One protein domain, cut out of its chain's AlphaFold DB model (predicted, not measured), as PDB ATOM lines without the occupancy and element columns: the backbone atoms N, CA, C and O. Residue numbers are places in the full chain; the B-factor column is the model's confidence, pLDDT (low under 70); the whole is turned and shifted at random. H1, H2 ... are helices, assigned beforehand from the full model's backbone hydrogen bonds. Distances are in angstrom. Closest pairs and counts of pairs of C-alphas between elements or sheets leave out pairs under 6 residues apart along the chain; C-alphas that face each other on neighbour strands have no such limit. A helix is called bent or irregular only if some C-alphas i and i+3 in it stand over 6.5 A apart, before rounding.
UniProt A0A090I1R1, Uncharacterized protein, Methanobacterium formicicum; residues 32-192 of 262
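This is residues 32 to 192 of the 262 residues of an uncharacterized protein of Methanobacterium formicicum (UniProt A0A090I1R1). Four helices run side by side in an up-and-down bundle, each against the one before it, making a rod of 67 by 22 by 21 A. The printed part has 161 residues, with H1, H2, H3 and H4 in that order and no named strand: all helix. It is loose, with a radius of gyration of the C-alphas of 20.1 A.

H1, residues 33 to 53, and H2, residues 58 to 98, form a hairpin at a shallow tilt of 11 degrees; their closest C-alphas, Met 38 and Glu 83, are 5.6 A apart. H3, residues 116 to 145, forms a hairpin with H2; the closest C-alphas, Ala 77 and Ser 123, are 5.6 A apart. H4, residues 157 to 191, forms a hairpin with H3 at a shallow tilt of 4 degrees; the closest C-alphas, Thr 129 and Ala 163, are 5.9 A apart. H4 touches H1, the closest C-alphas being Glu 35 and Lys 172, 6.0 A. With residues 174 to 186 alone H4 touches H2. H1 and H3 are apart. Every O i to N i+4 pair is within hydrogen-bond range in H3 and H4, against 15 of 17 in H1 and 35 of 37 in H2.

H1, 30.3 A long, begins at C-alpha 33 (96.690, 94.198, 168.815). H2, 55.5 A, has a kink of 50 degrees near residue 65 and is irregular, C-alphas 63 and 66 being 7.2 A apart. H3 is 43.1 A long; H4, 50.7 A, ends at C-alpha 191 (124.303, 99.798, 174.654).

The printed part has no cut. The links H2 to H3 and H3 to H4 are long. No printed residue is under 70 in pLDDT.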
ATOM      1  N   ASP A  32      99.176  94.204 164.560       82.69
ATOM      2  CA  ASP A  32      99.224  93.775 165.957       82.69
ATOM      3  C   ASP A  32      98.038  94.330 166.768       82.69
ATOM      4  O   ASP A  32      97.256  95.155 166.290       82.69
ATOM      5  N   MET A  33      97.852  93.835 167.993       85.62
ATOM      6  CA  MET A  33      96.690  94.198 168.815       85.62
ATOM      7  C   MET A  33      96.593  95.713 169.056       85.62
ATOM      8  O   MET A  33      95.495  96.266 169.036       85.62
ATOM      9  N   ASP A  34      97.723  96.399 169.222       86.38
ATOM     10  CA  ASP A  34      97.753  97.843 169.458       86.38
ATOM     11  C   ASP A  34      97.290  98.615 168.214       86.38
ATOM     12  O   ASP A  34      96.498  99.556 168.295       86.38
ATOM     13  N   GLU A  35      97.755  98.187 167.040       87.62
ATOM     14  CA  GLU A  35      97.353  98.739 165.746       87.62
ATOM     15  C   GLU A  35      95.872  98.518 165.469       87.62
ATOM     16  O   GLU A  35      95.184  99.435 165.015       87.62
ATOM     17  N   GLN A  36      95.367  97.323 165.783       87.69
ATOM     18  CA  GLN A  36      93.950  96.996 165.666       87.69
ATOM     19  C   GLN A  36      93.102  97.890 166.571       87.69
ATOM     20  O   GLN A  36      92.102  98.441 166.114       87.69
ATOM     21  N   LEU A  37      93.507  98.091 167.829       86.75
ATOM     22  CA  LEU A  37      92.783  98.946 168.772       86.75
ATOM     23  C   LEU A  37      92.749 100.406 168.307       86.75
ATOM     24  O   LEU A  37      91.678 101.022 168.302       86.75
ATOM     25  N   MET A  38      93.882 100.939 167.841       92.06
ATOM     26  CA  MET A  38      93.925 102.276 167.248       92.06
ATOM     27  C   MET A  38      93.021 102.361 166.016       92.06
ATOM     28  O   MET A  38      92.229 103.296 165.898       92.06
ATOM     29  N   PHE A  39      93.096 101.386 165.109       91.19
ATOM     30  CA  PHE A  39      92.249 101.345 163.922       91.19
ATOM     31  C   PHE A  39      90.759 101.316 164.283       91.19
ATOM     32  O   PHE A  39      89.997 102.101 163.722       91.19
ATOM     33  N   ILE A  40      90.347 100.495 165.252       88.88
ATOM     34  CA  ILE A  40      88.960 100.418 165.735       88.88
ATOM     35  C   ILE A  40      88.498 101.775 166.279       88.88
ATOM     36  O   ILE A  40      87.416 102.245 165.920       88.88
ATOM     37  N   ALA A  41      89.320 102.445 167.093       89.44
ATOM     38  CA  ALA A  41      88.987 103.759 167.644       89.44
ATOM     39  C   ALA A  41      88.733 104.804 166.541       89.44
ATOM     40  O   ALA A  41      87.815 105.624 166.650       89.44
ATOM     41  N   LEU A  42      89.509 104.756 165.454       92.06
ATOM     42  CA  LEU A  42      89.319 105.623 164.289       92.06
ATOM     43  C   LEU A  42      88.131 105.188 163.421       92.06
ATOM     44  O   LEU A  42      87.367 106.035 162.958       92.06
ATOM     45  N   PHE A  43      87.927 103.882 163.241       90.19
ATOM     46  CA  PHE A  43      86.810 103.314 162.489       90.19
ATOM     47  C   PHE A  43      85.463 103.735 163.079       90.19
ATOM     48  O   PHE A  43      84.577 104.135 162.333       90.19
ATOM     49  N   VAL A  44      85.321 103.759 164.408       90.88
ATOM     50  CA  VAL A  44      84.093 104.224 165.082       90.88
ATOM     51  C   VAL A  44      83.727 105.663 164.691       90.88
ATOM     52  O   VAL A  44      82.544 106.003 164.612       90.88
ATOM     53  N   ILE A  45      84.713 106.523 164.413       93.56
ATOM     54  CA  ILE A  45      84.472 107.900 163.955       93.56
ATOM     55  C   ILE A  45      83.888 107.896 162.537       93.56
ATOM     56  O   ILE A  45      82.906 108.596 162.288       93.56
ATOM     57  N   PHE A  46      84.460 107.095 161.634       92.12
ATOM     58  CA  PHE A  46      83.955 106.944 160.267       92.12
ATOM     59  C   PHE A  46      82.586 106.274 160.226       92.12
ATOM     60  O   PHE A  46      81.709 106.774 159.534       92.12
ATOM     61  N   ALA A  47      82.378 105.210 161.000       89.62
ATOM     62  CA  ALA A  47      81.104 104.508 161.088       89.62
ATOM     63  C   ALA A  47      79.991 105.449 161.558       89.62
ATOM     64  O   ALA A  47      78.952 105.531 160.913       89.62
ATOM     65  N   LYS A  48      80.238 106.239 162.613       93.50
ATOM     66  CA  LYS A  48      79.275 107.245 163.075       93.50
ATOM     67  C   LYS A  48      78.961 108.279 161.991       93.50
ATOM     68  O   LYS A  48      77.796 108.584 161.750       93.50
ATOM     69  N   LEU A  49      79.994 108.812 161.337       94.81
ATOM     70  CA  LEU A  49      79.801 109.781 160.262       94.81
ATOM     71  C   LEU A  49      79.036 109.161 159.082       94.81
ATOM     72  O   LEU A  49      78.194 109.830 158.505       94.81
ATOM     73  N   TYR A  50      79.276 107.899 158.735       93.12
ATOM     74  CA  TYR A  50      78.528 107.203 157.689       93.12
ATOM     75  C   TYR A  50      77.052 107.044 158.068       93.12
ATOM     76  O   TYR A  50      76.181 107.466 157.310       93.12
ATOM     77  N   THR A  51      76.758 106.536 159.269       91.88
ATOM     78  CA  THR A  51      75.377 106.313 159.730       91.88
ATOM     79  C   THR A  51      74.557 107.601 159.809       91.88
ATOM     80  O   THR A  51      73.349 107.580 159.579       91.88
ATOM     81  N   ASP A  52      75.198 108.742 160.079       93.94
ATOM     82  CA  ASP A  52      74.526 110.046 160.094       93.94
ATOM     83  C   ASP A  52      74.033 110.466 158.685       93.94
ATOM     84  O   ASP A  52      73.117 111.291 158.570       93.94
ATOM     85  N   PHE A  53      74.599 109.885 157.613       92.88
ATOM     86  CA  PHE A  53      74.371 110.276 156.216       92.88
ATOM     87  C   PHE A  53      73.879 109.161 155.266       92.88
ATOM     88  O   PHE A  53      73.403 109.495 154.184       92.88
ATOM     89  N   GLU A  54      73.920 107.877 155.646       87.12
ATOM     90  CA  GLU A  54      73.621 106.711 154.780       87.12
ATOM     91  C   GLU A  54      72.249 106.765 154.080       87.12
ATOM     92  O   GLU A  54      72.110 106.326 152.943       87.12
ATOM     93  N   HIS A  55      71.237 107.339 154.730       87.38
ATOM     94  CA  HIS A  55      69.871 107.427 154.196       87.38
ATOM     95  C   HIS A  55      69.432 108.868 153.907       87.38
ATOM     96  O   HIS A  55      68.240 109.183 153.915       87.38
ATOM     97  N   LYS A  56      70.388 109.787 153.742       90.62
ATOM     98  CA  LYS A  56      70.098 111.205 153.507       90.62
ATOM     99  C   LYS A  56      70.054 111.520 152.016       90.62
ATOM    100  O   LYS A  56      70.753 110.915 151.212       90.62
ATOM    101  N   THR A  57      69.233 112.502 151.652       89.75
ATOM    102  CA  THR A  57      69.114 112.967 150.266       89.75
ATOM    103  C   THR A  57      70.392 113.669 149.799       89.75
ATOM    104  O   THR A  57      71.152 114.203 150.610       89.75
ATOM    105  N   VAL A  58      70.594 113.730 148.479       90.38
ATOM    106  CA  VAL A  58      71.729 114.432 147.850       90.38
ATOM    107  C   VAL A  58      71.842 115.878 148.344       90.38
ATOM    108  O   VAL A  58      72.925 116.309 148.738       90.38
ATOM    109  N   ASP A  59      70.726 116.615 148.390       89.69
ATOM    110  CA  ASP A  59      70.722 118.009 148.851       89.69
ATOM    111  C   ASP A  59      71.121 118.134 150.329       89.69
ATOM    112  O   ASP A  59      71.909 119.013 150.681       89.69
ATOM    113  N   TYR A  60      70.657 117.218 151.190       92.25
ATOM    114  CA  TYR A  60      71.057 117.197 152.598       92.25
ATOM    115  C   TYR A  60      72.558 116.928 152.754       92.25
ATOM    116  O   TYR A  60      73.228 117.580 153.559       92.25
ATOM    117  N   VAL A  61      73.101 115.979 151.984       92.00
ATOM    118  CA  VAL A  61      74.538 115.670 151.987       92.00
ATOM    119  C   VAL A  61      75.353 116.884 151.540       92.00
ATOM    120  O   VAL A  61      76.287 117.263 152.244       92.00
ATOM    121  N   LEU A  62      74.983 117.544 150.439       89.81
ATOM    122  CA  LEU A  62      75.684 118.739 149.950       89.81
ATOM    123  C   LEU A  62      75.707 119.874 150.981       89.81
ATOM    124  O   LEU A  62      76.721 120.558 151.113       89.81
ATOM    125  N   GLU A  63      74.613 120.064 151.720       92.88
ATOM    126  CA  GLU A  63      74.503 121.132 152.712       92.88
ATOM    127  C   GLU A  63      75.261 120.814 154.012       92.88
ATOM    128  O   GLU A  63      75.948 121.675 154.560       92.88
ATOM    129  N   LYS A  64      75.127 119.591 154.543       95.56
ATOM    130  CA  LYS A  64      75.554 119.267 155.919       95.56
ATOM    131  C   LYS A  64      76.864 118.489 156.010       95.56
ATOM    132  O   LYS A  64      77.549 118.577 157.034       95.56
ATOM    133  N   PHE A  65      77.233 117.732 154.978       94.50
ATOM    134  CA  PHE A  65      78.423 116.878 155.015       94.50
ATOM    135  C   PHE A  65      79.738 117.654 155.188       94.50
ATOM    136  O   PHE A  65      80.542 117.228 156.020       94.50
ATOM    137  N   PRO A  66      79.979 118.801 154.510       93.81
ATOM    138  CA  PRO A  66      81.240 119.543 154.632       93.81
ATOM    139  C   PRO A  66      81.613 119.922 156.072       93.81
ATOM    140  O   PRO A  66      82.781 119.819 156.466       93.81
ATOM    141  N   ASP A  67      80.630 120.322 156.874       94.94
ATOM    142  CA  ASP A  67      80.842 120.681 158.275       94.94
ATOM    143  C   ASP A  67      81.002 119.441 159.157       94.94
ATOM    144  O   ASP A  67      81.879 119.401 160.028       94.94
ATOM    145  N   ALA A  68      80.181 118.411 158.928       95.12
ATOM    146  CA  ALA A  68      80.231 117.164 159.683       95.12
ATOM    147  C   ALA A  68      81.570 116.434 159.494       95.12
ATOM    148  O   ALA A  68      82.211 116.063 160.480       95.12
ATOM    149  N   VAL A  69      82.046 116.314 158.250       94.00
ATOM    150  CA  VAL A  69      83.324 115.665 157.922       94.00
ATOM    151  C   VAL A  69      84.513 116.454 158.476       94.00
ATOM    152  O   VAL A  69      85.468 115.866 158.980       94.00
ATOM    153  N   THR A  70      84.430 117.790 158.512       92.81
ATOM    154  CA  THR A  70      85.460 118.635 159.139       92.81
ATOM    155  C   THR A  70      85.524 118.414 160.656       92.81
ATOM    156  O   THR A  70      86.615 118.318 161.226       92.81
ATOM    157  N   LYS A  71      84.371 118.298 161.333       94.12
ATOM    158  CA  LYS A  71      84.306 117.973 162.772       94.12
ATOM    159  C   LYS A  71      84.830 116.565 163.054       94.12
ATOM    160  O   LYS A  71      85.638 116.394 163.967       94.12
ATOM    161  N   ALA A  72      84.426 115.583 162.247       93.62
ATOM    162  CA  ALA A  72      84.935 114.220 162.328       93.62
ATOM    163  C   ALA A  72      86.458 114.182 162.137       93.62
ATOM    164  O   ALA A  72      87.144 113.498 162.887       93.62
ATOM    165  N   GLY A  73      87.005 114.986 161.220       91.50
ATOM    166  CA  GLY A  73      88.443 115.055 160.983       91.50
ATOM    167  C   GLY A  73      89.260 115.622 162.140       91.50
ATOM    168  O   GLY A  73      90.354 115.128 162.408       91.50
ATOM    169  N   LYS A  74      88.725 116.603 162.877       92.56
ATOM    170  CA  LYS A  74      89.353 117.070 164.128       92.56
ATOM    171  C   LYS A  74      89.415 115.943 165.157       92.56
ATOM    172  O   LYS A  74      90.488 115.664 165.686       92.56
ATOM    173  N   LYS A  75      88.293 115.243 165.356       94.06
ATOM    174  CA  LYS A  75      88.215 114.098 166.270       94.06
ATOM    175  C   LYS A  75      89.162 112.971 165.848       94.06
ATOM    176  O   LYS A  75      89.857 112.420 166.687       94.06
ATOM    177  N   LEU A  76      89.242 112.676 164.548       92.00
ATOM    178  CA  LEU A  76      90.150 111.677 163.988       92.00
ATOM    179  C   LEU A  76      91.609 112.007 164.324       92.00
ATOM    180  O   LEU A  76      92.336 111.133 164.786       92.00
ATOM    181  N   ALA A  77      92.035 113.258 164.134       89.38
ATOM    182  CA  ALA A  77      93.398 113.692 164.436       89.38
ATOM    183  C   ALA A  77      93.718 113.624 165.942       89.38
ATOM    184  O   ALA A  77      94.787 113.144 166.325       89.38
ATOM    185  N   GLU A  78      92.789 114.067 166.793       92.38
ATOM    186  CA  GLU A  78      92.924 114.008 168.252       92.38
ATOM    187  C   GLU A  78      93.007 112.562 168.754       92.38
ATOM    188  O   GLU A  78      93.965 112.208 169.441       92.38
ATOM    189  N   THR A  79      92.061 111.706 168.354       93.44
ATOM    190  CA  THR A  79      92.056 110.280 168.710       93.44
ATOM    191  C   THR A  79      93.312 109.586 168.197       93.44
ATOM    192  O   THR A  79      93.959 108.878 168.961       93.44
ATOM    193  N   SER A  80      93.738 109.857 166.959       90.88
ATOM    194  CA  SER A  80      94.960 109.263 166.398       90.88
ATOM    195  C   SER A  80      96.195 109.583 167.245       90.88
ATOM    196  O   SER A  80      97.027 108.713 167.494       90.88
ATOM    197  N   LYS A  81      96.321 110.830 167.713       91.81
ATOM    198  CA  LYS A  81      97.426 111.246 168.582       91.81
ATOM    199  C   LYS A  81      97.366 110.560 169.948       91.81
ATOM    200  O   LYS A  81      98.410 110.131 170.442       91.81
ATOM    201  N   THR A  82      96.182 110.481 170.551       93.94
ATOM    202  CA  THR A  82      95.976 109.827 171.851       93.94
ATOM    203  C   THR A  82      96.348 108.351 171.784       93.94
ATOM    204  O   THR A  82      97.178 107.906 172.575       93.94
ATOM    205  N   GLU A  83      95.826 107.626 170.793       93.81
ATOM    206  CA  GLU A  83      96.120 106.204 170.615       93.81
ATOM    207  C   GLU A  83      97.607 105.977 170.327       93.81
ATOM    208  O   GLU A  83      98.241 105.194 171.025       93.81
ATOM    209  N   LEU A  84      98.233 106.728 169.408       93.31
ATOM    210  CA  LEU A  84      99.669 106.555 169.147       93.31
ATOM    211  C   LEU A  84     100.524 106.813 170.400       93.31
ATOM    212  O   LEU A  84     101.520 106.128 170.621       93.31
ATOM    213  N   THR A  85     100.146 107.791 171.227       93.19
ATOM    214  CA  THR A  85     100.852 108.077 172.487       93.19
ATOM    215  C   THR A  85     100.742 106.905 173.461       93.19
ATOM    216  O   THR A  85     101.736 106.548 174.092       93.19
ATOM    217  N   LYS A  86      99.564 106.278 173.546       94.81
ATOM    218  CA  LYS A  86      99.343 105.078 174.357       94.81
ATOM    219  C   LYS A  86     100.207 103.910 173.871       94.81
ATOM    220  O   LYS A  86     100.960 103.361 174.666       94.81
ATOM    221  N   ILE A  87     100.193 103.628 172.565       94.25
ATOM    222  CA  ILE A  87     101.006 102.568 171.941       94.25
ATOM    223  C   ILE A  87     102.498 102.768 172.232       94.25
ATOM    224  O   ILE A  87     103.215 101.827 172.566       94.25
ATOM    225  N   VAL A  88     102.986 104.005 172.107       94.56
ATOM    226  CA  VAL A  88     104.380 104.350 172.412       94.56
ATOM    227  C   VAL A  88     104.728 104.030 173.860       94.56
ATOM    228  O   VAL A  88     105.799 103.474 174.106       94.56
ATOM    229  N   GLU A  89     103.872 104.409 174.810       94.31
ATOM    230  CA  GLU A  89     104.149 104.208 176.231       94.31
ATOM    231  C   GLU A  89     104.077 102.726 176.611       94.31
ATOM    232  O   GLU A  89     104.982 102.226 177.274       94.31
ATOM    233  N   GLU A  90     103.072 101.997 176.126       94.75
ATOM    234  CA  GLU A  90     102.950 100.550 176.334       94.75
ATOM    235  C   GLU A  90     104.173  99.811 175.775       94.75
ATOM    236  O   GLU A  90     104.796  99.001 176.471       94.75
ATOM    237  N   HIS A  91     104.602 100.163 174.560       95.12
ATOM    238  CA  HIS A  91     105.786  99.570 173.952       95.12
ATOM    239  C   HIS A  91     107.083  99.962 174.677       95.12
ATOM    240  O   HIS A  91     107.972  99.127 174.853       95.12
ATOM    241  N   ARG A  92     107.195 101.211 175.155       95.62
ATOM    242  CA  ARG A  92     108.321 101.664 175.991       95.62
ATOM    243  C   ARG A  92     108.418 100.832 177.262       95.62
ATOM    244  O   ARG A  92     109.508 100.366 177.588       95.62
ATOM    245  N   VAL A  93     107.306 100.645 177.968       96.19
ATOM    246  CA  VAL A  93     107.255  99.834 179.190       96.19
ATOM    247  C   VAL A  93     107.667  98.393 178.886       96.19
ATOM    248  O   VAL A  93     108.510  97.853 179.598       96.19
ATOM    249  N   SER A  94     107.132  97.793 177.815       95.75
ATOM    250  CA  SER A  94     107.468  96.422 177.405       95.75
ATOM    251  C   SER A  94     108.970  96.240 177.178       95.75
ATOM    252  O   SER A  94     109.587  95.377 177.798       95.75
ATOM    253  N   ILE A  95     109.592  97.103 176.368       95.44
ATOM    254  CA  ILE A  95     111.026  96.995 176.057       95.44
ATOM    255  C   ILE A  95     111.897  97.220 177.296       95.44
ATOM    256  O   ILE A  95     112.915  96.555 177.478       95.44
ATOM    257  N   LEU A  96     111.528  98.158 178.170       96.25
ATOM    258  CA  LEU A  96     112.298  98.385 179.393       96.25
ATOM    259  C   LEU A  96     112.206  97.191 180.354       96.25
ATOM    260  O   LEU A  96     113.206  96.864 180.995       96.25
ATOM    261  N   LYS A  97     111.063  96.492 180.396       95.81
ATOM    262  CA  LYS A  97     110.929  95.219 181.119       95.81
ATOM    263  C   LYS A  97     111.798  94.117 180.509       95.81
ATOM    264  O   LYS A  97     112.459  93.410 181.260       95.81
ATOM    265  N   GLU A  98     111.883  94.014 179.180       94.38
ATOM    266  CA  GLU A  98     112.817  93.090 178.499       94.38
ATOM    267  C   GLU A  98     114.289  93.376 178.846       94.38
ATOM    268  O   GLU A  98     115.140  92.488 178.802       94.38
ATOM    269  N   PHE A  99     114.609  94.615 179.223       94.06
ATOM    270  CA  PHE A  99     115.925  95.011 179.727       94.06
ATOM    271  C   PHE A  99     116.058  94.905 181.251       94.06
ATOM    272  O   PHE A  99     117.007  95.453 181.813       94.06
ATOM    273  N   ASN A 100     115.155  94.181 181.915       94.06
ATOM    274  CA  ASN A 100     115.138  93.945 183.361       94.06
ATOM    275  C   ASN A 100     115.027  95.223 184.211       94.06
ATOM    276  O   ASN A 100     115.453  95.243 185.366       94.06
ATOM    277  N   ILE A 101     114.448  96.298 183.666       95.12
ATOM    278  CA  ILE A 101     114.148  97.497 184.449       95.12
ATOM    279  C   ILE A 101     112.812  97.309 185.169       95.12
ATOM    280  O   ILE A 101     111.781  97.045 184.550       95.12
ATOM    281  N   HIS A 102     112.828  97.475 186.490       94.94
ATOM    282  CA  HIS A 102     111.653  97.298 187.337       94.94
ATOM    283  C   HIS A 102     110.602  98.389 187.071       94.94
ATOM    284  O   HIS A 102     110.939  99.554 186.852       94.94
ATOM    285  N   GLU A 103     109.313  98.056 187.172       94.00
ATOM    286  CA  GLU A 103     108.195  98.968 186.869       94.00
ATOM    287  C   GLU A 103     108.219 100.286 187.661       94.00
ATOM    288  O   GLU A 103     107.848 101.331 187.137       94.00
ATOM    289  N   LYS A 104     108.731 100.266 188.897       93.81
ATOM    290  CA  LYS A 104     108.915 101.466 189.739       93.81
ATOM    291  C   LYS A 104     110.027 102.402 189.246       93.81
ATOM    292  O   LYS A 104     110.026 103.584 189.588       93.81
ATOM    293  N   VAL A 105     110.968 101.888 188.455       95.81
ATOM    294  CA  VAL A 105     112.095 102.648 187.887       95.81
ATOM    295  C   VAL A 105     111.770 103.145 186.480       95.81
ATOM    296  O   VAL A 105     112.198 104.238 186.121       95.81
ATOM    297  N   ILE A 106     110.953 102.413 185.709       95.44
ATOM    298  CA  ILE A 106     110.561 102.771 184.331       95.44
ATOM    299  C   ILE A 106     110.153 104.252 184.166       95.44
ATOM    300  O   ILE A 106     110.681 104.890 183.250       95.44
ATOM    301  N   PRO A 107     109.320 104.862 185.038       94.69
ATOM    302  CA  PRO A 107     108.956 106.277 184.921       94.69
ATOM    303  C   PRO A 107     110.148 107.246 184.955       94.69
ATOM    304  O   PRO A 107     110.061 108.338 184.396       94.69
ATOM    305  N   LYS A 108     111.262 106.856 185.588       94.12
ATOM    306  CA  LYS A 108     112.495 107.653 185.710       94.12
ATOM    307  C   LYS A 108     113.447 107.462 184.528       94.12
ATOM    308  O   LYS A 108     114.343 108.287 184.337       94.12
ATOM    309  N   VAL A 109     113.268 106.400 183.739       93.69
ATOM    310  CA  VAL A 109     114.104 106.125 182.567       93.69
ATOM    311  C   VAL A 109     113.797 107.136 181.474       93.69
ATOM    312  O   VAL A 109     112.674 107.193 180.963       93.69
ATOM    313  N   LYS A 110     114.814 107.908 181.085       89.50
ATOM    314  CA  LYS A 110     114.720 108.859 179.978       89.50
ATOM    315  C   LYS A 110     115.195 108.194 178.696       89.50
ATOM    316  O   LYS A 110     116.345 107.793 178.577       89.50
ATOM    317  N   LEU A 111     114.298 108.102 177.723       91.75
ATOM    318  CA  LEU A 111     114.629 107.662 176.375       91.75
ATOM    319  C   LEU A 111     114.665 108.877 175.451       91.75
ATOM    320  O   LEU A 111     113.707 109.645 175.386       91.75
ATOM    321  N   ASP A 112     115.773 109.039 174.734       87.06
ATOM    322  CA  ASP A 112     115.940 110.079 173.719       87.06
ATOM    323  C   ASP A 112     115.182 109.684 172.441       87.06
ATOM    324  O   ASP A 112     115.738 109.077 171.520       87.06
ATOM    325  N   LEU A 113     113.873 109.946 172.442       87.12
ATOM    326  CA  LEU A 113     112.952 109.636 171.349       87.12
ATOM    327  C   LEU A 113     112.297 110.914 170.811       87.12
ATOM    328  O   LEU A 113     111.673 111.672 171.549       87.12
ATOM    329  N   ASP A 114     112.399 111.131 169.498       85.19
ATOM    330  CA  ASP A 114     111.682 112.206 168.803       85.19
ATOM    331  C   ASP A 114     110.494 111.645 168.007       85.19
ATOM    332  O   ASP A 114     110.645 111.086 166.914       85.19
ATOM    333  N   LEU A 115     109.288 111.818 168.548       87.62
ATOM    334  CA  LEU A 115     108.030 111.416 167.908       87.62
ATOM    335  C   LEU A 115     107.375 112.528 167.094       87.62
ATOM    336  O   LEU A 115     106.393 112.260 166.402       87.62
ATOM    337  N   LYS A 116     107.896 113.761 167.134       88.25
ATOM    338  CA  LYS A 116     107.279 114.902 166.450       88.25
ATOM    339  C   LYS A 116     107.093 114.647 164.946       88.25
ATOM    340  O   LYS A 116     105.998 114.918 164.455       88.25
ATOM    341  N   PRO A 117     108.063 114.063 164.209       86.38
ATOM    342  CA  PRO A 117     107.855 113.717 162.806       86.38
ATOM    343  C   PRO A 117     106.720 112.708 162.602       86.38
ATOM    344  O   PRO A 117     105.883 112.919 161.733       86.38
ATOM    345  N   THR A 118     106.647 111.659 163.428       88.12
ATOM    346  CA  THR A 118     105.611 110.616 163.320       88.12
ATOM    347  C   THR A 118     104.221 111.192 163.591       88.12
ATOM    348  O   THR A 118     103.293 110.977 162.818       88.12
ATOM    349  N   LEU A 119     104.084 112.005 164.642       87.69
ATOM    350  CA  LEU A 119     102.832 112.688 164.974       87.69
ATOM    351  C   LEU A 119     102.384 113.661 163.875       87.69
ATOM    352  O   LEU A 119     101.190 113.759 163.579       87.69
ATOM    353  N   ASN A 120     103.332 114.353 163.239       87.31
ATOM    354  CA  ASN A 120     103.043 115.226 162.105       87.31
ATOM    355  C   ASN A 120     102.576 114.420 160.888       87.31
ATOM    356  O   ASN A 120     101.573 114.781 160.277       87.31
ATOM    357  N   THR A 121     103.255 113.318 160.547       87.62
ATOM    358  CA  THR A 121     102.853 112.435 159.441       87.62
ATOM    359  C   THR A 121     101.462 111.852 159.670       87.62
ATOM    360  O   THR A 121     100.639 111.878 158.754       87.62
ATOM    361  N   LEU A 122     101.161 111.406 160.888       87.50
ATOM    362  CA  LEU A 122      99.837 110.924 161.272       87.50
ATOM    363  C   LEU A 122      98.763 112.010 161.116       87.50
ATOM    364  O   LEU A 122      97.745 111.781 160.467       87.50
ATOM    365  N   SER A 123      99.017 113.219 161.624       86.19
ATOM    366  CA  SER A 123      98.082 114.350 161.508       86.19
ATOM    367  C   SER A 123      97.837 114.755 160.049       86.19
ATOM    368  O   SER A 123      96.705 115.042 159.660       86.19
ATOM    369  N   LEU A 124      98.886 114.757 159.219       87.44
ATOM    370  CA  LEU A 124      98.774 115.038 157.786       87.44
ATOM    371  C   LEU A 124      97.997 113.939 157.052       87.44
ATOM    372  O   LEU A 124      97.191 114.258 156.182       87.44
ATOM    373  N   SER A 125      98.193 112.671 157.424       89.69
ATOM    374  CA  SER A 125      97.474 111.526 156.840       89.69
ATOM    375  C   SER A 125      95.986 111.554 157.193       89.69
ATOM    376  O   SER A 125      95.140 111.389 156.314       89.69
ATOM    377  N   ALA A 126      95.655 111.867 158.449       88.56
ATOM    378  CA  ALA A 126      94.281 112.082 158.892       88.56
ATOM    379  C   ALA A 126      93.620 113.237 158.121       88.56
ATOM    380  O   ALA A 126      92.536 113.076 157.563       88.56
ATOM    381  N   LYS A 127      94.303 114.386 158.008       89.38
ATOM    382  CA  LYS A 127      93.803 115.544 157.252       89.38
ATOM    383  C   LYS A 127      93.593 115.224 155.769       89.38
ATOM    384  O   LYS A 127      92.567 115.600 155.214       89.38
ATOM    385  N   ALA A 128      94.539 114.535 155.135       89.31
ATOM    386  CA  ALA A 128      94.434 114.142 153.732       89.31
ATOM    387  C   ALA A 128      93.264 113.177 153.494       89.31
ATOM    388  O   ALA A 128      92.506 113.362 152.548       89.31
ATOM    389  N   THR A 129      93.071 112.200 154.387       90.62
ATOM    390  CA  THR A 129      91.953 111.243 154.316       90.62
ATOM    391  C   THR A 129      90.603 111.953 154.412       90.62
ATOM    392  O   THR A 129      89.697 111.671 153.637       90.62
ATOM    393  N   ILE A 130      90.485 112.926 155.316       92.25
ATOM    394  CA  ILE A 130      89.261 113.711 155.520       92.25
ATOM    395  C   ILE A 130      88.971 114.641 154.348       92.25
ATOM    396  O   ILE A 130      87.828 114.720 153.905       92.25
ATOM    397  N   ASN A 131      89.991 115.334 153.839       90.38
ATOM    398  CA  ASN A 131      89.834 116.182 152.664       90.38
ATOM    399  C   ASN A 131      89.398 115.356 151.459       90.38
ATOM    400  O   ASN A 131      88.463 115.744 150.774       90.38
ATOM    401  N   GLN A 132      90.000 114.185 151.253       90.12
ATOM    402  CA  GLN A 132      89.571 113.348 150.152       90.12
ATOM    403  C   GLN A 132      88.147 112.821 150.344       90.12
ATOM    404  O   GLN A 132      87.371 112.872 149.404       90.12
ATOM    405  N   LEU A 133      87.768 112.355 151.538       92.75
ATOM    406  CA  LEU A 133      86.389 111.923 151.776       92.75
ATOM    407  C   LEU A 133      85.395 113.061 151.491       92.75
ATOM    408  O   LEU A 133      84.337 112.836 150.911       92.75
ATOM    409  N   LYS A 134      85.746 114.294 151.869       92.69
ATOM    410  CA  LYS A 134      84.961 115.488 151.555       92.69
ATOM    411  C   LYS A 134      84.825 115.703 150.046       92.69
ATOM    412  O   LYS A 134      83.707 115.915 149.581       92.69
ATOM    413  N   ASP A 135      85.930 115.646 149.313       90.75
ATOM    414  CA  ASP A 135      85.953 115.870 147.866       90.75
ATOM    415  C   ASP A 135      85.205 114.753 147.122       90.75
ATOM    416  O   ASP A 135      84.337 115.035 146.303       90.75
ATOM    417  N   ASP A 136      85.438 113.492 147.489       89.62
ATOM    418  CA  ASP A 136      84.796 112.322 146.890       89.62
ATOM    419  C   ASP A 136      83.266 112.359 147.061       89.62
ATOM    420  O   ASP A 136      82.523 112.059 146.122       89.62
ATOM    421  N   VAL A 137      82.775 112.752 148.243       91.25
ATOM    422  CA  VAL A 137      81.332 112.902 148.499       91.25
ATOM    423  C   VAL A 137      80.755 114.105 147.754       91.25
ATOM    424  O   VAL A 137      79.657 114.007 147.204       91.25
ATOM    425  N   ALA A 138      81.485 115.222 147.681       89.69
ATOM    426  CA  ALA A 138      81.054 116.398 146.927       89.69
ATOM    427  C   ALA A 138      80.946 116.101 145.424       89.69
ATOM    428  O   ALA A 138      79.935 116.440 144.806       89.69
ATOM    429  N   THR A 139      81.941 115.422 144.847       88.75
ATOM    430  CA  THR A 139      81.928 114.986 143.447       88.75
ATOM    431  C   THR A 139      80.768 114.036 143.187       88.75
ATOM    432  O   THR A 139      79.995 114.272 142.260       88.75
ATOM    433  N   LYS A 140      80.578 113.017 144.036       88.75
ATOM    434  CA  LYS A 140      79.460 112.077 143.894       88.75
ATOM    435  C   LYS A 140      78.109 112.791 143.937       88.75
ATOM    436  O   LYS A 140      77.275 112.607 143.053       88.75
ATOM    437  N   ALA A 141      77.899 113.656 144.922       88.12
ATOM    438  CA  ALA A 141      76.653 114.397 145.051       88.12
ATOM    439  C   ALA A 141      76.403 115.355 143.867       88.12
ATOM    440  O   ALA A 141      75.268 115.477 143.406       88.12
ATOM    441  N   ALA A 142      77.449 115.987 143.323       86.38
ATOM    442  CA  ALA A 142      77.342 116.821 142.126       86.38
ATOM    443  C   ALA A 142      76.948 116.011 140.875       86.38
ATOM    444  O   ALA A 142      76.079 116.452 140.124       86.38
ATOM    445  N   SER A 143      77.521 114.817 140.676       86.56
ATOM    446  CA  SER A 143      77.160 113.918 139.568       86.56
ATOM    447  C   SER A 143      75.691 113.492 139.621       86.56
ATOM    448  O   SER A 143      74.989 113.559 138.612       86.56
ATOM    449  N   PHE A 144      75.184 113.129 140.804       87.62
ATOM    450  CA  PHE A 144      73.765 112.798 140.977       87.62
ATOM    451  C   PHE A 144      72.857 114.013 140.749       87.62
ATOM    452  O   PHE A 144      71.815 113.892 140.109       87.62
ATOM    453  N   LYS A 145      73.270 115.209 141.189       85.69
ATOM    454  CA  LYS A 145      72.530 116.453 140.928       85.69
ATOM    455  C   LYS A 145      72.477 116.815 139.440       85.69
ATOM    456  O   LYS A 145      71.507 117.421 138.996       85.69
ATOM    457  N   ALA A 146      73.490 116.421 138.669       85.88
ATOM    458  CA  ALA A 146      73.531 116.569 137.216       85.88
ATOM    459  C   ALA A 146      72.709 115.501 136.459       85.88
ATOM    460  O   ALA A 146      72.706 115.504 135.230       85.88
ATOM    461  N   GLY A 147      72.021 114.595 137.165       82.56
ATOM    462  CA  GLY A 147      71.179 113.560 136.561       82.56
ATOM    463  C   GLY A 147      71.945 112.342 136.043       82.56
ATOM    464  O   GLY A 147      71.404 111.589 135.241       82.56
ATOM    465  N   MET A 148      73.193 112.134 136.481       81.06
ATOM    466  CA  MET A 148      74.000 110.979 136.056       81.06
ATOM    467  C   MET A 148      73.613 109.660 136.750       81.06
ATOM    468  O   MET A 148      74.109 108.611 136.355       81.06
ATOM    469  N   GLY A 149      72.738 109.692 137.758       77.88
ATOM    470  CA  GLY A 149      72.246 108.510 138.472       77.88
ATOM    471  C   GLY A 149      70.856 108.747 139.063       77.88
ATOM    472  O   GLY A 149      70.414 109.894 139.179       77.88
ATOM    473  N   GLU A 150      70.152 107.674 139.431       77.56
ATOM    474  CA  GLU A 150      68.843 107.797 140.075       77.56
ATOM    475  C   GLU A 150      68.999 108.096 141.574       77.56
ATOM    476  O   GLU A 150      69.784 107.432 142.244       77.56
ATOM    477  N   PRO A 151      68.223 109.021 142.172       77.12
ATOM    478  CA  PRO A 151      68.368 109.386 143.587       77.12
ATOM    479  C   PRO A 151      68.319 108.215 144.580       77.12
ATOM    480  O   PRO A 151      68.908 108.305 145.652       77.12
ATOM    481  N   LYS A 152      67.624 107.125 144.229       77.88
ATOM    482  CA  LYS A 152      67.528 105.898 145.037       77.88
ATOM    483  C   LYS A 152      68.852 105.124 145.144       77.88
ATOM    484  O   LYS A 152      69.027 104.386 146.105       77.88
ATOM    485  N   ASP A 153      69.766 105.323 144.195       80.38
ATOM    486  CA  ASP A 153      71.068 104.650 144.118       80.38
ATOM    487  C   ASP A 153      72.184 105.494 144.767       80.38
ATOM    488  O   ASP A 153      73.365 105.132 144.773       80.38
ATOM    489  N   PHE A 154      71.831 106.656 145.330       83.88
ATOM    490  CA  PHE A 154      72.780 107.521 146.010       83.88
ATOM    491  C   PHE A 154      73.199 106.919 147.355       83.88
ATOM    492  O   PHE A 154      72.467 106.957 148.341       83.88
ATOM    493  N   ASN A 155      74.416 106.386 147.387       85.06
ATOM    494  CA  ASN A 155      75.004 105.722 148.543       85.06
ATOM    495  C   ASN A 155      76.443 106.215 148.777       85.06
ATOM    496  O   ASN A 155      77.207 106.339 147.827       85.06
ATOM    497  N   LEU A 156      76.858 106.466 150.020       88.50
ATOM    498  CA  LEU A 156      78.216 106.945 150.340       88.50
ATOM    499  C   LEU A 156      79.208 105.827 150.698       88.50
ATOM    500  O   LEU A 156      80.379 106.094 150.952       88.50
ATOM    501  N   LYS A 157      78.756 104.577 150.734       87.06
ATOM    502  CA  LYS A 157      79.495 103.428 151.273       87.06
ATOM    503  C   LYS A 157      80.896 103.240 150.691       87.06
ATOM    504  O   LYS A 157      81.857 103.246 151.454       87.06
ATOM    505  N   ALA A 158      81.030 103.205 149.365       84.06
ATOM    506  CA  ALA A 158      82.326 103.087 148.690       84.06
ATOM    507  C   ALA A 158      83.295 104.232 149.061       84.06
ATOM    508  O   ALA A 158      84.480 104.015 149.317       84.06
ATOM    509  N   ASN A 159      82.786 105.467 149.187       88.81
ATOM    510  CA  ASN A 159      83.588 106.618 149.616       88.81
ATOM    511  C   ASN A 159      84.165 106.406 151.028       88.81
ATOM    512  O   ASN A 159      85.327 106.732 151.288       88.81
ATOM    513  N   PHE A 160      83.371 105.842 151.943       89.19
ATOM    514  CA  PHE A 160      83.826 105.544 153.299       89.19
ATOM    515  C   PHE A 160      84.741 104.313 153.368       89.19
ATOM    516  O   PHE A 160      85.736 104.376 154.092       89.19
ATOM    517  N   ASN A 161      84.483 103.247 152.602       84.56
ATOM    518  CA  ASN A 161      85.371 102.076 152.515       84.56
ATOM    519  C   ASN A 161      86.792 102.495 152.102       84.56
ATOM    520  O   ASN A 161      87.772 102.131 152.762       84.56
ATOM    521  N   ARG A 162      86.924 103.379 151.100       83.00
ATOM    522  CA  ARG A 162      88.221 103.962 150.708       83.00
ATOM    523  C   ARG A 162      88.895 104.742 151.837       83.00
ATOM    524  O   ARG A 162      90.091 104.566 152.094       83.00
ATOM    525  N   ALA A 163      88.145 105.581 152.553       88.31
ATOM    526  CA  ALA A 163      88.674 106.324 153.698       88.31
ATOM    527  C   ALA A 163      89.167 105.391 154.825       88.31
ATOM    528  O   ALA A 163      90.217 105.635 155.433       88.31
ATOM    529  N   ILE A 164      88.456 104.288 155.071       85.38
ATOM    530  CA  ILE A 164      88.814 103.274 156.069       85.38
ATOM    531  C   ILE A 164      90.080 102.517 155.663       85.38
ATOM    532  O   ILE A 164      91.002 102.400 156.474       85.38
ATOM    533  N   ARG A 165      90.184 102.066 154.407       83.81
ATOM    534  CA  ARG A 165      91.370 101.362 153.890       83.81
ATOM    535  C   ARG A 165      92.646 102.189 154.061       83.81
ATOM    536  O   ARG A 165      93.672 101.698 154.532       83.81
ATOM    537  N   ARG A 166      92.572 103.486 153.768       83.88
ATOM    538  CA  ARG A 166      93.681 104.430 153.997       83.88
ATOM    539  C   ARG A 166      94.024 104.603 155.462       83.88
ATOM    540  O   ARG A 166      95.204 104.687 155.801       83.88
ATOM    541  N   THR A 167      92.999 104.632 156.308       88.00
ATOM    542  CA  THR A 167      93.163 104.699 157.759       88.00
ATOM    543  C   THR A 167      93.933 103.498 158.281       88.00
ATOM    544  O   THR A 167      94.930 103.687 158.974       88.00
ATOM    545  N   LYS A 168      93.569 102.283 157.855       85.50
ATOM    546  CA  LYS A 168      94.302 101.046 158.173       85.50
ATOM    547  C   LYS A 168      95.789 101.177 157.808       85.50
ATOM    548  O   LYS A 168      96.662 100.960 158.647       85.50
ATOM    549  N   ASN A 169      96.082 101.643 156.591       82.44
ATOM    550  CA  ASN A 169      97.453 101.776 156.092       82.44
ATOM    551  C   ASN A 169      98.298 102.785 156.880       82.44
ATOM    552  O   ASN A 169      99.433 102.477 157.259       82.44
ATOM    553  N   PHE A 170      97.779 103.993 157.135       85.81
ATOM    554  CA  PHE A 170      98.566 104.977 157.876       85.81
ATOM    555  C   PHE A 170      98.689 104.614 159.359       85.81
ATOM    556  O   PHE A 170      99.714 104.950 159.952       85.81
ATOM    557  N   VAL A 171      97.704 103.936 159.964       89.25
ATOM    558  CA  VAL A 171      97.792 103.441 161.350       89.25
ATOM    559  C   VAL A 171      98.956 102.467 161.473       89.25
ATOM    560  O   VAL A 171      99.887 102.752 162.227       89.25
ATOM    561  N   LYS A 172      98.970 101.405 160.655       85.31
ATOM    562  CA  LYS A 172     100.048 100.403 160.645       85.31
ATOM    563  C   LYS A 172     101.418 101.053 160.456       85.31
ATOM    564  O   LYS A 172     102.346 100.830 161.230       85.31
ATOM    565  N   PHE A 173     101.544 101.931 159.458       84.81
ATOM    566  CA  PHE A 173     102.816 102.595 159.177       84.81
ATOM    567  C   PHE A 173     103.309 103.442 160.359       84.81
ATOM    568  O   PHE A 173     104.470 103.337 160.758       84.81
ATOM    569  N   ASN A 174     102.450 104.294 160.925       88.31
ATOM    570  CA  ASN A 174     102.861 105.215 161.986       88.31
ATOM    571  C   ASN A 174     103.096 104.495 163.322       88.31
ATOM    572  O   ASN A 174     104.034 104.866 164.031       88.31
ATOM    573  N   ALA A 175     102.304 103.468 163.644       90.69
ATOM    574  CA  ALA A 175     102.473 102.658 164.846       90.69
ATOM    575  C   ALA A 175     103.795 101.878 164.815       90.69
ATOM    576  O   ALA A 175     104.624 102.075 165.707       90.69
ATOM    577  N   GLN A 176     104.070 101.107 163.754       87.69
ATOM    578  CA  GLN A 176     105.349 100.396 163.601       87.69
ATOM    579  C   GLN A 176     106.546 101.346 163.655       87.69
ATOM    580  O   GLN A 176     107.542 101.080 164.332       87.69
ATOM    581  N   PHE A 177     106.464 102.496 162.982       88.19
ATOM    582  CA  PHE A 177     107.557 103.464 162.988       88.19
ATOM    583  C   PHE A 177     107.794 104.061 164.381       88.19
ATOM    584  O   PHE A 177     108.940 104.250 164.793       88.19
ATOM    585  N   ALA A 178     106.725 104.335 165.136       91.94
ATOM    586  CA  ALA A 178     106.827 104.784 166.519       91.94
ATOM    587  C   ALA A 178     107.452 103.707 167.419       91.94
ATOM    588  O   ALA A 178     108.391 104.011 168.159       91.94
ATOM    589  N   LYS A 179     107.016 102.446 167.292       91.81
ATOM    590  CA  LYS A 179     107.584 101.297 168.014       91.81
ATOM    591  C   LYS A 179     109.081 101.138 167.737       91.81
ATOM    592  O   LYS A 179     109.889 101.080 168.663       91.81
ATOM    593  N   GLN A 180     109.494 101.213 166.470       90.62
ATOM    594  CA  GLN A 180     110.912 101.172 166.101       90.62
ATOM    595  C   GLN A 180     111.725 102.325 166.701       90.62
ATOM    596  O   GLN A 180     112.858 102.111 167.132       90.62
ATOM    597  N   LYS A 181     111.178 103.549 166.757       92.31
ATOM    598  CA  LYS A 181     111.854 104.680 167.414       92.31
ATOM    599  C   LYS A 181     112.080 104.422 168.899       92.31
ATOM    600  O   LYS A 181     113.176 104.686 169.390       92.31
ATOM    601  N   VAL A 182     111.081 103.875 169.589       94.31
ATOM    602  CA  VAL A 182     111.192 103.488 171.001       94.31
ATOM    603  C   VAL A 182     112.250 102.397 171.177       94.31
ATOM    604  O   VAL A 182     113.161 102.579 171.984       94.31
ATOM    605  N   LYS A 183     112.210 101.324 170.370       93.31
ATOM    606  CA  LYS A 183     113.211 100.242 170.405       93.31
ATOM    607  C   LYS A 183     114.625 100.776 170.216       93.31
ATOM    608  O   LYS A 183     115.514 100.469 171.005       93.31
ATOM    609  N   ARG A 184     114.827 101.649 169.228       93.06
ATOM    610  CA  ARG A 184     116.122 102.287 168.969       93.06
ATOM    611  C   ARG A 184     116.582 103.171 170.124       93.06
ATOM    612  O   ARG A 184     117.741 103.095 170.522       93.06
ATOM    613  N   ALA A 185     115.699 103.992 170.687       94.31
ATOM    614  CA  ALA A 185     116.036 104.841 171.827       94.31
ATOM    615  C   ALA A 185     116.423 104.004 173.059       94.31
ATOM    616  O   ALA A 185     117.435 104.285 173.701       94.31
ATOM    617  N   ALA A 186     115.682 102.930 173.339       95.19
ATOM    618  CA  ALA A 186     115.990 101.998 174.417       95.19
ATOM    619  C   ALA A 186     117.321 101.266 174.186       95.19
ATOM    620  O   ALA A 186     118.134 101.168 175.102       95.19
ATOM    621  N   GLN A 187     117.592 100.807 172.962       94.25
ATOM    622  CA  GLN A 187     118.871 100.185 172.608       94.25
ATOM    623  C   GLN A 187     120.046 101.165 172.755       94.25
ATOM    624  O   GLN A 187     121.088 100.791 173.284       94.25
ATOM    625  N   LYS A 188     119.887 102.436 172.366       93.69
ATOM    626  CA  LYS A 188     120.912 103.468 172.603       93.69
ATOM    627  C   LYS A 188     121.151 103.728 174.089       93.69
ATOM    628  O   LYS A 188     122.301 103.925 174.466       93.69
ATOM    629  N   MET A 189     120.100 103.721 174.908       94.50
ATOM    630  CA  MET A 189     120.229 103.822 176.364       94.50
ATOM    631  C   MET A 189     120.984 102.604 176.922       94.50
ATOM    632  O   MET A 189     121.960 102.779 177.648       94.50
ATOM    633  N   ARG A 190     120.626 101.380 176.503       94.00
ATOM    634  CA  ARG A 190     121.259 100.137 176.976       94.00
ATOM    635  C   ARG A 190     122.720  99.990 176.547       94.00
ATOM    636  O   ARG A 190     123.565  99.717 177.392       94.00
ATOM    637  N   TYR A 191     123.010 100.156 175.258       94.19
ATOM    638  CA  TYR A 191     124.303  99.798 174.654       94.19
ATOM    639  C   TYR A 191     125.187 100.999 174.290       94.19
ATOM    640  O   TYR A 191     126.367 100.850 173.974       94.19
ATOM    641  N   GLY A 192     124.623 102.206 174.310       91.69
ATOM    642  CA  GLY A 192     125.303 103.444 173.949       91.69
ATOM    643  C   GLY A 192     125.065 103.857 172.496       91.69
ATOM    644  O   GLY A 192     124.806 103.047 171.606       91.69
TER     645      GLY A 192